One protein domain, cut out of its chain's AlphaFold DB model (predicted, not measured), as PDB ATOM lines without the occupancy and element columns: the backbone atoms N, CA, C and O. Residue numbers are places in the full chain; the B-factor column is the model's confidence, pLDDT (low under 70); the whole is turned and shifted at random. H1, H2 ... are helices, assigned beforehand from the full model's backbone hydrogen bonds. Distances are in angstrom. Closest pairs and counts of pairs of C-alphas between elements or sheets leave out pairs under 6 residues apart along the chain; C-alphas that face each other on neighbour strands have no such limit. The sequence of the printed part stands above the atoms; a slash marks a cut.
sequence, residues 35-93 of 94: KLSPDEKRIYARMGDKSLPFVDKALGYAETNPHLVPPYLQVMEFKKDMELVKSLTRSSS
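What this domain is: This is residues 35 to 93 of the 94 residues of an uncharacterized protein of Chitinophaga rupis (UniProt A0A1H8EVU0). A small helix, H1, leads into a hairpin of two longer helices, H2 and H3, which meet near their link and splay apart toward the other end. Residues 37 to 43, of which 38 to 43 belong to H1, stick out from this hairpin. The printed part has 59 residues, with three named helices in the order H1, H2, H3 and no named strand; the class is all helix. The whole is loose, with a radius of gyration of the C-alphas of 13.2 A and spans of 37 by 26 by 19 A.

How they stand to each other: H1, residues 38 to 43, is apart from H2, residues 51 to 64, and from H3, residues 75 to 91. H2 and H3 form a helical hairpin, running opposite ways at a shallow tilt of 32 degrees, only just short of steep. H3 touches H2 with residues 75 to 82 alone; the closest C-alphas, of Ala 62 and Val 75, are 6.8 A apart. In H1, H2 and H3 every O i to N i+4 pair is within hydrogen-bond range.

Where its parts are: H1 begins at C-alpha 38 (23.274, -22.310, -42.398) and is 9.1 A long. H2 is 20.1 A long. H3, 24.8 A, ends at C-alpha 91 (1.619, -12.843, -39.686).

The domain as a whole: The C-alphas farthest apart, of Pro 38 and His 67, are 37.6 A apart. The printed part has no cut, and both links are short. Residues 92 to 93 have pLDDT under 70.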
ATOM      1  N   LYS A  35      19.115 -15.323 -35.314       87.56
ATOM      2  CA  LYS A  35      19.507 -15.652 -36.683       87.56
ATOM      3  C   LYS A  35      20.291 -16.961 -36.677       87.56
ATOM      4  O   LYS A  35      21.484 -16.957 -36.399       87.56
ATOM      5  N   LEU A  36      19.632 -18.048 -37.066       88.50
ATOM      6  CA  LEU A  36      20.299 -19.332 -37.280       88.50
ATOM      7  C   LEU A  36      21.281 -19.257 -38.462       88.50
ATOM      8  O   LEU A  36      20.934 -18.775 -39.552       88.50
ATOM      9  N   SER A  37      22.489 -19.767 -38.252       91.81
ATOM     10  CA  SER A  37      23.487 -20.046 -39.283       91.81
ATOM     11  C   SER A  37      22.997 -21.125 -40.265       91.81
ATOM     12  O   SER A  37      22.026 -21.840 -39.990       91.81
ATOM     13  N   PRO A  38      23.631 -21.263 -41.444       90.81
ATOM     14  CA  PRO A  38      23.274 -22.310 -42.398       90.81
ATOM     15  C   PRO A  38      23.337 -23.726 -41.808       90.81
ATOM     16  O   PRO A  38      22.474 -24.541 -42.128       90.81
ATOM     17  N   ASP A  39      24.306 -24.005 -40.935       91.75
ATOM     18  CA  ASP A  39      24.465 -25.326 -40.320       91.75
ATOM     19  C   ASP A  39      23.422 -25.579 -39.229       91.75
ATOM     20  O   ASP A  39      22.797 -26.638 -39.216       91.75
ATOM     21  N   GLU A  40      23.111 -24.582 -38.398       89.31
ATOM     22  CA  GLU A  40      22.011 -24.685 -37.431       89.31
ATOM     23  C   GLU A  40      20.664 -24.915 -38.124       89.31
ATOM     24  O   GLU A  40      19.860 -25.716 -37.660       89.31
ATOM     25  N   LYS A  41      20.420 -24.285 -39.280       86.62
ATOM     26  CA  LYS A  41      19.195 -24.520 -40.067       86.62
ATOM     27  C   LYS A  41      19.077 -25.945 -40.608       86.62
ATOM     28  O   LYS A  41      17.966 -26.367 -40.915       86.62
ATOM     29  N   ARG A  42      20.193 -26.662 -40.777       86.69
ATOM     30  CA  ARG A  42      20.188 -28.079 -41.180       86.69
ATOM     31  C   ARG A  42      19.871 -28.996 -40.002       86.69
ATOM     32  O   ARG A  42      19.277 -30.047 -40.210       86.69
ATOM     33  N   ILE A  43      20.267 -28.595 -38.794       89.75
ATOM     34  CA  ILE A  43      20.061 -29.356 -37.557       89.75
ATOM     35  C   ILE A  43      18.638 -29.152 -37.027       89.75
ATOM     36  O   ILE A  43      17.950 -30.117 -36.697       89.75
ATOM     37  N   TYR A  44      18.178 -27.902 -36.952       85.38
ATOM     38  CA  TYR A  44      16.861 -27.574 -36.424       85.38
ATOM     39  C   TYR A  44      15.781 -27.791 -37.484       85.38
ATOM     40  O   TYR A  44      15.681 -27.054 -38.468       85.38
ATOM     41  N   ALA A  45      14.930 -28.790 -37.253       79.94
ATOM     42  CA  ALA A  45      13.763 -29.026 -38.088       79.94
ATOM     43  C   ALA A  45      12.808 -27.825 -38.015       79.94
ATOM     44  O   ALA A  45      12.346 -27.432 -36.942       79.94
ATOM     45  N   ARG A  46      12.484 -27.242 -39.174       82.12
ATOM     46  CA  ARG A  46      11.449 -26.206 -39.265       82.12
ATOM     47  C   ARG A  46      10.080 -26.867 -39.173       82.12
ATOM     48  O   ARG A  46       9.803 -27.814 -39.907       82.12
ATOM     49  N   MET A  47       9.211 -26.336 -38.319       86.69
ATOM     50  CA  MET A  47       7.815 -26.756 -38.302       86.69
ATOM     51  C   MET A  47       7.107 -26.228 -39.557       86.69
ATOM     52  O   MET A  47       6.971 -25.022 -39.727       86.69
ATOM     53  N   GLY A  48       6.683 -27.135 -40.437       83.94
ATOM     54  CA  GLY A  48       5.787 -26.853 -41.561       83.94
ATOM     55  C   GLY A  48       4.337 -27.257 -41.275       83.94
ATOM     56  O   GLY A  48       4.005 -27.690 -40.166       83.94
ATOM     57  N   ASP A  49       3.494 -27.188 -42.306       84.19
ATOM     58  CA  ASP A  49       2.029 -27.330 -42.233       84.19
ATOM     59  C   ASP A  49       1.532 -28.591 -41.519       84.19
ATOM     60  O   ASP A  49       0.493 -28.573 -40.865       84.19
ATOM     61  N   LYS A  50       2.263 -29.704 -41.631       84.06
ATOM     62  CA  LYS A  50       1.877 -30.984 -41.012       84.06
ATOM     63  C   LYS A  50       2.447 -31.164 -39.607       84.06
ATOM     64  O   LYS A  50       1.802 -31.765 -38.754       84.06
ATOM     65  N   SER A  51       3.652 -30.655 -39.360       90.00
ATOM     66  CA  SER A  51       4.338 -30.819 -38.077       90.00
ATOM     67  C   SER A  51       3.833 -29.848 -37.016       90.00
ATOM     68  O   SER A  51       3.773 -30.225 -35.852       90.00
ATOM     69  N   LEU A  52       3.429 -28.629 -37.392       91.44
ATOM     70  CA  LEU A  52       2.924 -27.650 -36.427       91.44
ATOM     71  C   LEU A  52       1.653 -28.164 -35.716       91.44
ATOM     72  O   LEU A  52       1.659 -28.209 -34.486       91.44
ATOM     73  N   PRO A  53       0.614 -28.668 -36.415       92.50
ATOM     74  CA  PRO A  53      -0.555 -29.254 -35.753       92.50
ATOM     75  C   PRO A  53      -0.233 -30.500 -34.919       92.50
ATOM     76  O   PRO A  53      -0.920 -30.779 -33.939       92.50
ATOM     77  N   PHE A  54       0.789 -31.272 -35.302       93.94
ATOM     78  CA  PHE A  54       1.231 -32.435 -34.532       93.94
ATOM     79  C   PHE A  54       1.832 -32.018 -33.184       93.94
ATOM     80  O   PHE A  54       1.424 -32.536 -32.146       93.94
ATOM     81  N   VAL A  55       2.753 -31.049 -33.195       93.69
ATOM     82  CA  VAL A  55       3.373 -30.508 -31.977       93.69
ATOM     83  C   VAL A  55       2.321 -29.832 -31.090       93.69
ATOM     84  O   VAL A  55       2.370 -29.972 -29.872       93.69
ATOM     85  N   ASP A  56       1.312 -29.188 -31.686       94.44
ATOM     86  CA  ASP A  56       0.223 -28.553 -30.929       94.44
ATOM     87  C   ASP A  56      -0.617 -29.573 -30.159       94.44
ATOM     88  O   ASP A  56      -0.939 -29.399 -28.986       94.44
ATOM     89  N   LYS A  57      -0.927 -30.699 -30.806       95.06
ATOM     90  CA  LYS A  57      -1.608 -31.812 -30.142       95.06
ATOM     91  C   LYS A  57      -0.749 -32.421 -29.041       95.06
ATOM     92  O   LYS A  57      -1.282 -32.760 -27.990       95.06
ATOM     93  N   ALA A  58       0.561 -32.544 -29.261       94.75
ATOM     94  CA  ALA A  58       1.483 -33.041 -28.243       94.75
ATOM     95  C   ALA A  58       1.474 -32.157 -26.984       94.75
ATOM     96  O   ALA A  58       1.445 -32.693 -25.879       94.75
ATOM     97  N   LEU A  59       1.408 -30.828 -27.141       95.94
ATOM     98  CA  LEU A  59       1.211 -29.904 -26.020       95.94
ATOM     99  C   LEU A  59      -0.108 -30.183 -25.284       95.94
ATOM    100  O   LEU A  59      -0.100 -30.326 -24.065       95.94
ATOM    101  N   GLY A  60      -1.219 -30.355 -26.008       95.88
ATOM    102  CA  GLY A  60      -2.507 -30.697 -25.392       95.88
ATOM    103  C   GLY A  60      -2.480 -32.021 -24.612       95.88
ATOM    104  O   GLY A  60      -3.063 -32.128 -23.529       95.88
ATOM    105  N   TYR A  61      -1.759 -33.033 -25.108       96.00
ATOM    106  CA  TYR A  61      -1.546 -34.281 -24.367       96.00
ATOM    107  C   TYR A  61      -0.668 -34.087 -23.129       96.00
ATOM    108  O   TYR A  61      -0.961 -34.688 -22.097       96.00
ATOM    109  N   ALA A  62       0.363 -33.242 -23.205       95.38
ATOM    110  CA  ALA A  62       1.224 -32.925 -22.069       95.38
ATOM    111  C   ALA A  62       0.467 -32.177 -20.955       95.38
ATOM    112  O   ALA A  62       0.676 -32.463 -19.779       95.38
ATOM    113  N   GLU A  63      -0.449 -31.269 -21.310       94.56
ATOM    114  CA  GLU A  63      -1.304 -30.563 -20.346       94.56
ATOM    115  C   GLU A  63      -2.324 -31.501 -19.676       94.56
ATOM    116  O   GLU A  63      -2.563 -31.411 -18.473       94.56
ATOM    117  N   THR A  64      -2.920 -32.418 -20.444       96.56
ATOM    118  CA  THR A  64      -3.965 -33.334 -19.947       96.56
ATOM    119  C   THR A  64      -3.418 -34.569 -19.234       96.56
ATOM    120  O   THR A  64      -4.100 -35.123 -18.373       96.56
ATOM    121  N   ASN A  65      -2.186 -34.992 -19.540       95.50
ATOM    122  CA  ASN A  65      -1.551 -36.178 -18.959       95.50
ATOM    123  C   ASN A  65      -0.172 -35.855 -18.353       95.50
ATOM    124  O   ASN A  65       0.842 -36.361 -18.843       95.50
ATOM    125  N   PRO A  66      -0.095 -35.085 -17.247       91.50
ATOM    126  CA  PRO A  66       1.185 -34.668 -16.664       91.50
ATOM    127  C   PRO A  66       2.102 -35.828 -16.250       91.50
ATOM    128  O   PRO A  66       3.316 -35.685 -16.236       91.50
ATOM    129  N   HIS A  67       1.535 -36.996 -15.937       93.44
ATOM    130  CA  HIS A  67       2.286 -38.192 -15.541       93.44
ATOM    131  C   HIS A  67       3.072 -38.846 -16.692       93.44
ATOM    132  O   HIS A  67       3.983 -39.629 -16.433       93.44
ATOM    133  N   LEU A  68       2.728 -38.546 -17.950       93.19
ATOM    134  CA  LEU A  68       3.456 -39.007 -19.140       93.19
ATOM    135  C   LEU A  68       4.536 -38.012 -19.580       93.19
ATOM    136  O   LEU A  68       5.315 -38.305 -20.489       93.19
ATOM    137  N   VAL A  69       4.571 -36.827 -18.967       94.50
ATOM    138  CA  VAL A  69       5.517 -35.773 -19.317       94.50
ATOM    139  C   VAL A  69       6.880 -36.106 -18.709       94.50
ATOM    140  O   VAL A  69       6.975 -36.319 -17.497       94.50
ATOM    141  N   PRO A  70       7.958 -36.133 -19.513       94.69
ATOM    142  CA  PRO A  70       9.296 -36.322 -18.979       94.69
ATOM    143  C   PRO A  70       9.639 -35.246 -17.933       94.69
ATOM    144  O   PRO A  70       9.356 -34.072 -18.175       94.69
ATOM    145  N   PRO A  71      10.320 -35.583 -16.821       93.06
ATOM    146  CA  PRO A  71      10.569 -34.635 -15.727       93.06
ATOM    147  C   PRO A  71      11.357 -33.377 -16.119       93.06
ATOM    148  O   PRO A  71      11.300 -32.366 -15.427       93.06
ATOM    149  N   TYR A  72      12.117 -33.440 -17.213       93.38
ATOM    150  CA  TYR A  72      12.909 -32.323 -17.726       93.38
ATOM    151  C   TYR A  72      12.113 -31.367 -18.630       93.38
ATOM    152  O   TYR A  72      12.628 -30.307 -18.985       93.38
ATOM    153  N   LEU A  73      10.891 -31.723 -19.042       93.62
ATOM    154  CA  LEU A  73      10.084 -30.900 -19.939       93.62
ATOM    155  C   LEU A  73       9.205 -29.931 -19.140       93.62
ATOM    156  O   LEU A  73       8.273 -30.332 -18.446       93.62
ATOM    157  N   GLN A  74       9.460 -28.634 -19.292       95.75
ATOM    158  CA  GLN A  74       8.640 -27.586 -18.685       95.75
ATOM    159  C   GLN A  74       7.443 -27.258 -19.585       95.75
ATOM    160  O   GLN A  74       7.546 -26.452 -20.507       95.75
ATOM    161  N   VAL A  75       6.287 -27.866 -19.302       94.94
ATOM    162  CA  VAL A  75       5.063 -27.715 -20.120       94.94
ATOM    163  C   VAL A  75       4.617 -26.255 -20.244       94.94
ATOM    164  O   VAL A  75       4.201 -25.824 -21.315       94.94
ATOM    165  N   MET A  76       4.752 -25.470 -19.172       95.38
ATOM    166  CA  MET A  76       4.398 -24.047 -19.188       95.38
ATOM    167  C   MET A  76       5.261 -23.232 -20.150       95.38
ATOM    168  O   MET A  76       4.754 -22.301 -20.771       95.38
ATOM    169  N   GLU A  77       6.544 -23.568 -20.279       96.19
ATOM    170  CA  GLU A  77       7.430 -22.886 -21.221       96.19
ATOM    171  C   GLU A  77       7.151 -23.344 -22.653       96.19
ATOM    172  O   GLU A  77       6.960 -22.512 -23.537       96.19
ATOM    173  N   PHE A  78       6.951 -24.652 -22.852       95.56
ATOM    174  CA  PHE A  78       6.541 -25.203 -24.144       95.56
ATOM    175  C   PHE A  78       5.249 -24.550 -24.671       95.56
ATOM    176  O   PHE A  78       5.138 -24.241 -25.859       95.56
ATOM    177  N   LYS A  79       4.286 -24.269 -23.787       96.38
ATOM    178  CA  LYS A  79       3.063 -23.547 -24.147       96.38
ATOM    179  C   LYS A  79       3.342 -22.148 -24.693       96.38
ATOM    180  O   LYS A  79       2.818 -21.803 -25.752       96.38
ATOM    181  N   LYS A  80       4.170 -21.360 -24.002       96.31
ATOM    182  CA  LYS A  80       4.528 -20.001 -24.440       96.31
ATOM    183  C   LYS A  80       5.238 -20.016 -25.790       96.31
ATOM    184  O   LYS A  80       4.896 -19.224 -26.668       96.31
ATOM    185  N   ASP A  81       6.176 -20.944 -25.975       94.38
ATOM    186  CA  ASP A  81       6.894 -21.105 -27.241       94.38
ATOM    187  C   ASP A  81       5.923 -21.412 -28.386       94.38
ATOM    188  O   ASP A  81       6.011 -20.835 -29.474       94.38
ATOM    189  N   MET A  82       4.942 -22.278 -28.131       94.94
ATOM    190  CA  MET A  82       3.951 -22.642 -29.133       94.94
ATOM    191  C   MET A  82       2.999 -21.485 -29.478       94.94
ATOM    192  O   MET A  82       2.650 -21.291 -30.645       94.94
ATOM    193  N   GLU A  83       2.605 -20.674 -28.496       94.62
ATOM    194  CA  GLU A  83       1.811 -19.457 -28.717       94.62
ATOM    195  C   GLU A  83       2.571 -18.413 -29.549       94.62
ATOM    196  O   GLU A  83       1.999 -17.806 -30.466       94.62
ATOM    197  N   LEU A  84       3.874 -18.248 -29.294       93.19
ATOM    198  CA  LEU A  84       4.742 -17.387 -30.095       93.19
ATOM    199  C   LEU A  84       4.815 -17.875 -31.550       93.19
ATOM    200  O   LEU A  84       4.609 -17.088 -32.477       93.19
ATOM    201  N   VAL A  85       5.035 -19.176 -31.764       92.25
ATOM    202  CA  VAL A  85       5.079 -19.783 -33.107       92.25
ATOM    203  C   VAL A  85       3.771 -19.561 -33.866       92.25
ATOM    204  O   VAL A  85       3.799 -19.150 -35.030       92.25
ATOM    205  N   LYS A  86       2.619 -19.786 -33.223       91.00
ATOM    206  CA  LYS A  86       1.298 -19.547 -33.830       91.00
ATOM    207  C   LYS A  86       1.121 -18.084 -34.238       91.00
ATOM    208  O   LYS A  86       0.652 -17.808 -35.344       91.00
ATOM    209  N   SER A  87       1.536 -17.158 -33.377       91.50
ATOM    210  CA  SER A  87       1.431 -15.717 -33.626       91.50
ATOM    211  C   SER A  87       2.277 -15.276 -34.828       91.50
ATOM    212  O   SER A  87       1.783 -14.555 -35.693       91.50
ATOM    213  N   LEU A  88       3.520 -15.764 -34.926       90.25
ATOM    214  CA  LEU A  88       4.440 -15.437 -36.023       90.25
ATOM    215  C   LEU A  88       4.079 -16.123 -37.351       90.25
ATOM    216  O   LEU A  88       4.310 -15.564 -38.417       90.25
ATOM    217  N   THR A  89       3.488 -17.319 -37.306       87.38
ATOM    218  CA  THR A  89       3.074 -18.044 -38.523       87.38
ATOM    219  C   THR A  89       1.849 -17.392 -39.175       87.38
ATOM    220  O   THR A  89       1.740 -17.322 -40.401       87.38
ATOM    221  N   ARG A  90       0.925 -16.859 -38.363       81.88
ATOM    222  CA  ARG A  90      -0.238 -16.114 -38.866       81.88
ATOM    223  C   ARG A  90       0.177 -14.834 -39.596       81.88
ATOM    224  O   ARG A  90      -0.423 -14.515 -40.616       81.88
ATOM    225  N   SER A  91       1.175 -14.109 -39.087       73.44
ATOM    226  CA  SER A  91       1.619 -12.843 -39.686       73.44
ATOM    227  C   SER A  91       2.446 -13.021 -40.960       73.44
ATOM    228  O   SER A  91       2.452 -12.112 -41.781       73.44
ATOM    229  N   SER A  92       3.099 -14.171 -41.162       62.62
ATOM    230  CA  SER A  92       3.850 -14.469 -42.392       62.62
ATOM    231  C   SER A  92       2.993 -14.980 -43.556       62.62
ATOM    232  O   SER A  92       3.534 -15.233 -44.627       62.62
ATOM    233  N   SER A  93       1.694 -15.212 -43.337       50.19
ATOM    234  CA  SER A  93       0.754 -15.710 -44.359       50.19
ATOM    235  C   SER A  93      -0.035 -14.586 -45.063       50.19
ATOM    236  O   SER A  93      -1.009 -14.875 -45.757       50.19
TER     237      SER A  93